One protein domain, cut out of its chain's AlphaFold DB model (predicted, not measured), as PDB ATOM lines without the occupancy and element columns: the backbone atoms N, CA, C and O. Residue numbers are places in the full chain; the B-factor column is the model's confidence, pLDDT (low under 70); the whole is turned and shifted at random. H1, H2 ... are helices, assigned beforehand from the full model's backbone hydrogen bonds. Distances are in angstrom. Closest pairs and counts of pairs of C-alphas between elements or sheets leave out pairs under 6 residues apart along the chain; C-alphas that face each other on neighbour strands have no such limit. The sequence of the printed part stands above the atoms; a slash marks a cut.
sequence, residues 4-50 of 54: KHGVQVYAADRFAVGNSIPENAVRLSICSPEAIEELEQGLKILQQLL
ATOM      1  N   LYS A   4     -30.172   5.668  11.900       94.00
ATOM      2  CA  LYS A   4     -28.932   6.447  11.724       94.00
ATOM      3  C   LYS A   4     -28.974   7.369  10.498       94.00
ATOM      4  O   LYS A   4     -28.187   8.299  10.426       94.00
ATOM      5  N   HIS A   5     -29.881   7.098   9.565       91.12
ATOM      6  CA  HIS A   5     -30.130   7.886   8.361       91.12
ATOM      7  C   HIS A   5     -31.396   8.749   8.507       91.12
ATOM      8  O   HIS A   5     -31.894   9.268   7.518       91.12
ATOM      9  N   GLY A   6     -31.944   8.881   9.724       91.75
ATOM     10  CA  GLY A   6     -33.130   9.697  10.001       91.75
ATOM     11  C   GLY A   6     -34.473   9.004   9.751       91.75
ATOM     12  O   GLY A   6     -35.505   9.643   9.902       91.75
ATOM     13  N   VAL A   7     -34.490   7.707   9.412       93.19
ATOM     14  CA  VAL A   7     -35.735   6.968   9.134       93.19
ATOM     15  C   VAL A   7     -36.006   5.908  10.194       93.19
ATOM     16  O   VAL A   7     -35.179   5.028  10.447       93.19
ATOM     17  N   GLN A   8     -37.196   5.942  10.788       93.00
ATOM     18  CA  GLN A   8     -37.655   4.930  11.735       93.00
ATOM     19  C   GLN A   8     -38.689   4.003  11.089       93.00
ATOM     20  O   GLN A   8     -39.652   4.456  10.480       93.00
ATOM     21  N   VAL A   9     -38.500   2.692  11.251       92.75
ATOM     22  CA  VAL A   9     -39.418   1.656  10.758       92.75
ATOM     23  C   VAL A   9     -39.648   0.594  11.824       92.75
ATOM     24  O   VAL A   9     -38.804   0.388  12.702       92.75
ATOM     25  N   TYR A  10     -40.774  -0.110  11.724       91.88
ATOM     26  CA  TYR A  10     -41.040  -1.304  12.519       91.88
ATOM     27  C   TYR A  10     -40.865  -2.549  11.652       91.88
ATOM     28  O   TYR A  10     -41.489  -2.649  10.598       91.88
ATOM     29  N   ALA A  11     -40.028  -3.483  12.096       90.81
ATOM     30  CA  ALA A  11     -39.886  -4.779  11.447       90.81
ATOM     31  C   ALA A  11     -41.118  -5.667  11.709       90.81
ATOM     32  O   ALA A  11     -41.872  -5.444  12.663       90.81
ATOM     33  N   ALA A  12     -41.347  -6.633  10.815       91.19
ATOM     34  CA  ALA A  12     -42.491  -7.543  10.867       91.19
ATOM     35  C   ALA A  12     -42.515  -8.426  12.132       91.19
ATOM     36  O   ALA A  12     -43.587  -8.827  12.579       91.19
ATOM     37  N   ASP A  13     -41.356  -8.659  12.751       89.88
ATOM     38  CA  ASP A  13     -41.195  -9.382  14.019       89.88
ATOM     39  C   ASP A  13     -42.035  -8.807  15.167       89.88
ATOM     40  O   ASP A  13     -42.575  -9.557  15.975       89.88
ATOM     41  N   ARG A  14     -42.243  -7.488  15.198       90.06
ATOM     42  CA  ARG A  14     -43.092  -6.823  16.196       90.06
ATOM     43  C   ARG A  14     -44.578  -7.153  16.068       90.06
ATOM     44  O   ARG A  14     -45.341  -6.816  16.970       90.06
ATOM     45  N   PHE A  15     -44.985  -7.755  14.955       89.31
ATOM     46  CA  PHE A  15     -46.374  -8.104  14.651       89.31
ATOM     47  C   PHE A  15     -46.596  -9.617  14.547       89.31
ATOM     48  O   PHE A  15     -47.737 -10.049  14.399       89.31
ATOM     49  N   ALA A  16     -45.534 -10.421  14.627       89.88
ATOM     50  CA  ALA A  16     -45.638 -11.871  14.615       89.88
ATOM     51  C   ALA A  16     -46.200 -12.388  15.949       89.88
ATOM     52  O   ALA A  16     -45.853 -11.896  17.024       89.88
ATOM     53  N   VAL A  17     -47.062 -13.405  15.883       91.12
ATOM     54  CA  VAL A  17     -47.601 -14.103  17.059       91.12
ATOM     55  C   VAL A  17     -47.150 -15.565  17.015       91.12
ATOM     56  O   VAL A  17     -47.226 -16.222  15.973       91.12
ATOM     57  N   GLY A  18     -46.685 -16.088  18.152       87.25
ATOM     58  CA  GLY A  18     -46.198 -17.467  18.271       87.25
ATOM     59  C   GLY A  18     -44.837 -17.698  17.598       87.25
ATOM     60  O   GLY A  18     -44.049 -16.772  17.445       87.25
ATOM     61  N   ASN A  19     -44.565 -18.940  17.184       82.12
ATOM     62  CA  ASN A  19     -43.292 -19.356  16.567       82.12
ATOM     63  C   ASN A  19     -43.269 -19.189  15.034       82.12
ATOM     64  O   ASN A  19     -42.634 -19.971  14.328       82.12
ATOM     65  N   SER A  20     -44.003 -18.213  14.496       85.19
ATOM     66  CA  SER A  20     -43.974 -17.923  13.060       85.19
ATOM     67  C   SER A  20     -42.688 -17.173  12.701       85.19
ATOM     68  O   SER A  20     -42.282 -16.259  13.414       85.19
ATOM     69  N   ILE A  21     -42.032 -17.567  11.605       85.69
ATOM     70  CA  ILE A  21     -40.905 -16.811  11.047       85.69
ATOM     71  C   ILE A  21     -41.516 -15.694  10.189       85.69
ATOM     72  O   ILE A  21     -42.163 -16.009   9.190       85.69
ATOM     73  N   PRO A  22     -41.384 -14.415  10.578       85.25
ATOM     74  CA  PRO A  22     -41.935 -13.311   9.808       85.25
ATOM     75  C   PRO A  22     -41.136 -13.092   8.520       85.25
ATOM     76  O   PRO A  22     -39.925 -13.303   8.479       85.25
ATOM     77  N   GLU A  23     -41.824 -12.620   7.484       87.19
ATOM     78  CA  GLU A  23     -41.202 -12.188   6.231       87.19
ATOM     79  C   GLU A  23     -40.186 -11.059   6.460       87.19
ATOM     80  O   GLU A  23     -40.296 -10.275   7.411       87.19
ATOM     81  N   ASN A  24     -39.234 -10.917   5.532       88.38
ATOM     82  CA  ASN A  24     -38.290  -9.796   5.501       88.38
ATOM     83  C   ASN A  24     -39.001  -8.504   5.065       88.38
ATOM     84  O   ASN A  24     -38.804  -7.999   3.962       88.38
ATOM     85  N   ALA A  25     -39.853  -7.977   5.942       90.12
ATOM     86  CA  ALA A  25     -40.711  -6.837   5.675       90.12
ATOM     87  C   ALA A  25     -40.669  -5.805   6.809       90.12
ATOM     88  O   ALA A  25     -40.386  -6.104   7.976       90.12
ATOM     89  N   VAL A  26     -40.994  -4.565   6.448       91.94
ATOM     90  CA  VAL A  26     -41.138  -3.443   7.377       91.94
ATOM     91  C   VAL A  26     -42.490  -2.770   7.183       91.94
ATOM     92  O   VAL A  26     -42.990  -2.656   6.066       91.94
ATOM     93  N   ARG A  27     -43.082  -2.297   8.280       92.56
ATOM     94  CA  ARG A  27     -44.320  -1.519   8.259       92.56
ATOM     95  C   ARG A  27     -44.000  -0.031   8.159       92.56
ATOM     96  O   ARG A  27     -43.260   0.494   8.995       92.56
ATOM     97  N   LEU A  28     -44.619   0.645   7.195       93.00
ATOM     98  CA  LEU A  28     -44.525   2.092   6.999       93.00
ATOM     99  C   LEU A  28     -45.818   2.774   7.453       93.00
ATOM    100  O   LEU A  28     -46.910   2.270   7.198       93.00
ATOM    101  N   SER A  29     -45.695   3.917   8.130       92.50
ATOM    102  CA  SER A  29     -46.835   4.774   8.466       92.50
ATOM    103  C   SER A  29     -46.864   5.952   7.503       92.50
ATOM    104  O   SER A  29     -46.048   6.860   7.618       92.50
ATOM    105  N   ILE A  30     -47.794   5.932   6.554       91.12
ATOM    106  CA  ILE A  30     -47.932   6.996   5.547       91.12
ATOM    107  C   ILE A  30     -48.645   8.243   6.085       91.12
ATOM    108  O   ILE A  30     -48.545   9.299   5.481       91.12
ATOM    109  N   CYS A  31     -49.342   8.128   7.222       91.81
ATOM    110  CA  CYS A  31     -50.083   9.233   7.843       91.81
ATOM    111  C   CYS A  31     -49.295   9.952   8.949       91.81
ATOM    112  O   CYS A  31     -49.825  10.868   9.566       91.81
ATOM    113  N   SER A  32     -48.091   9.476   9.280       91.56
ATOM    114  CA  SER A  32     -47.248  10.076  10.324       91.56
ATOM    115  C   SER A  32     -46.473  11.315   9.868       91.56
ATOM    116  O   SER A  32     -46.330  12.211  10.694       91.56
ATOM    117  N   PRO A  33     -45.933  11.357   8.631       91.88
ATOM    118  CA  PRO A  33     -45.240  12.535   8.118       91.88
ATOM    119  C   PRO A  33     -46.187  13.729   8.008       91.88
ATOM    120  O   PRO A  33     -47.350  13.564   7.634       91.88
ATOM    121  N   GLU A  34     -45.689  14.928   8.300       92.44
ATOM    122  CA  GLU A  34     -46.496  16.157   8.219       92.44
ATOM    123  C   GLU A  34     -46.682  16.623   6.766       92.44
ATOM    124  O   GLU A  34     -47.644  17.327   6.450       92.44
ATOM    125  N   ALA A  35     -45.776  16.203   5.876       95.06
ATOM    126  CA  ALA A  35     -45.754  16.569   4.467       95.06
ATOM    127  C   ALA A  35     -45.411  15.368   3.568       95.06
ATOM    128  O   ALA A  35     -44.708  14.436   3.973       95.06
ATOM    129  N   ILE A  36     -45.882  15.394   2.318       95.31
ATOM    130  CA  ILE A  36     -45.637  14.310   1.352       95.31
ATOM    131  C   ILE A  36     -44.146  14.189   1.008       95.31
ATOM    132  O   ILE A  36     -43.638  13.087   0.808       95.31
ATOM    133  N   GLU A  37     -43.420  15.303   1.028       96.56
ATOM    134  CA  GLU A  37     -41.988  15.378   0.756       96.56
ATOM    135  C   GLU A  37     -41.164  14.618   1.806       96.56
ATOM    136  O   GLU A  37     -40.172  13.968   1.469       96.56
ATOM    137  N   GLU A  38     -41.594  14.641   3.072       95.31
ATOM    138  CA  GLU A  38     -40.962  13.878   4.154       95.31
ATOM    139  C   GLU A  38     -41.152  12.369   3.936       95.31
ATOM    140  O   GLU A  38     -40.201  11.590   4.073       95.31
ATOM    141  N   LEU A  39     -42.352  11.955   3.506       95.12
ATOM    142  CA  LEU A  39     -42.616  10.567   3.128       95.12
ATOM    143  C   LEU A  39     -41.733  10.136   1.947       95.12
ATOM    144  O   LEU A  39     -41.097   9.081   2.008       95.12
ATOM    145  N   GLU A  40     -41.650  10.949   0.893       96.00
ATOM    146  CA  GLU A  40     -40.799  10.666  -0.267       96.00
ATOM    147  C   GLU A  40     -39.323  10.534   0.111       96.00
ATOM    148  O   GLU A  40     -38.635   9.618  -0.354       96.00
ATOM    149  N   GLN A  41     -38.816  11.439   0.951       95.50
ATOM    150  CA  GLN A  41     -37.433  11.398   1.414       95.50
ATOM    151  C   GLN A  41     -37.162  10.131   2.232       95.50
ATOM    152  O   GLN A  41     -36.155   9.456   2.000       95.50
ATOM    153  N   GLY A  42     -38.082   9.763   3.128       94.38
ATOM    154  CA  GLY A  42     -38.002   8.519   3.889       94.38
ATOM    155  C   GLY A  42     -37.947   7.282   2.987       94.38
ATOM    156  O   GLY A  42     -37.100   6.409   3.185       94.38
ATOM    157  N   LEU A  43     -38.788   7.229   1.948       94.19
ATOM    158  CA  LEU A  43     -38.804   6.131   0.975       94.19
ATOM    159  C   LEU A  43     -37.509   6.046   0.155       94.19
ATOM    160  O   LEU A  43     -36.993   4.946  -0.045       94.19
ATOM    161  N   LYS A  44     -36.942   7.181  -0.274       94.94
ATOM    162  CA  LYS A  44     -35.655   7.220  -0.995       94.94
ATOM    163  C   LYS A  44     -34.512   6.670  -0.141       94.94
ATOM    164  O   LYS A  44     -33.714   5.874  -0.628       94.94
ATOM    165  N   ILE A  45     -34.459   7.040   1.139       94.44
ATOM    166  CA  ILE A  45     -33.459   6.510   2.080       94.44
ATOM    167  C   ILE A  45     -33.638   4.998   2.245       94.44
ATOM    168  O   ILE A  45     -32.663   4.252   2.190       94.44
ATOM    169  N   LEU A  46     -34.874   4.515   2.402       92.50
ATOM    170  CA  LEU A  46     -35.133   3.077   2.502       92.50
ATOM    171  C   LEU A  46     -34.710   2.323   1.238       92.50
ATOM    172  O   LEU A  46     -34.083   1.275   1.353       92.50
ATOM    173  N   GLN A  47     -34.977   2.870   0.052       91.81
ATOM    174  CA  GLN A  47     -34.544   2.283  -1.216       91.81
ATOM    175  C   GLN A  47     -33.014   2.187  -1.329       91.81
ATOM    176  O   GLN A  47     -32.512   1.224  -1.894       91.81
ATOM    177  N   GLN A  48     -32.267   3.152  -0.784       92.00
ATOM    178  CA  GLN A  48     -30.799   3.112  -0.760       92.00
ATOM    179  C   GLN A  48     -30.247   2.076   0.229       92.00
ATOM    180  O   GLN A  48     -29.165   1.531   0.016       92.00
ATOM    181  N   LEU A  49     -30.961   1.836   1.331       90.12
ATOM    182  CA  LEU A  49     -30.545   0.906   2.382       90.12
ATOM    183  C   LEU A  49     -30.922  -0.545   2.086       90.12
ATOM    184  O   LEU A  49     -30.277  -1.458   2.605       90.12
ATOM    185  N   LEU A  50     -31.986  -0.761   1.315       88.44
ATOM    186  CA  LEU A  50     -32.446  -2.087   0.940       88.44
ATOM    187  C   LEU A  50     -31.730  -2.537  -0.342       88.44
ATOM    188  O   LEU A  50     -31.632  -1.762  -1.293       88.44
TER     189      LEU A  50
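This is residues 4 to 50 of the 54 residues of an uncharacterized protein of Candidatus Desulfosporosinus infrequens (UniProt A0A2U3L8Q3). This domain has little regular structure: one helix, H2, lies at one end of a long open loop of chain, and the small helix H1 is set in that loop toward the other end. Between them, residues 10 to 11 and 26 to 27 run side by side in a short antiparallel pairing. The printed part has 47 residues with two named helices, H1 then H2, and no named strand; the class is all helix, with 18 residues in named elements. It is loose, with a radius of gyration of the C-alphas of 12.6 A, and elongated, spanning 38 by 22 by 15 A.

H2, residues 36 to 49, runs 20.2 A from C-alpha 36 at (-45.637, 14.310, 1.352) to C-alpha 49 at (-30.545, 0.906, 2.382). H1, residues 12 to 15, begins at C-alpha 12 at (-42.491, -7.543, 10.867).

H2 and H1 are apart. In H2 every O i to N i+4 pair is within hydrogen-bond range; H1 is too short for such a pair.

The two C-alphas farthest apart, those of Asn 19 and Glu 37, are 38.2 A apart. The link from H1 to H2, 20 residues, is long. The printed part has no cut, and no printed residue is under 70 in pLDDT.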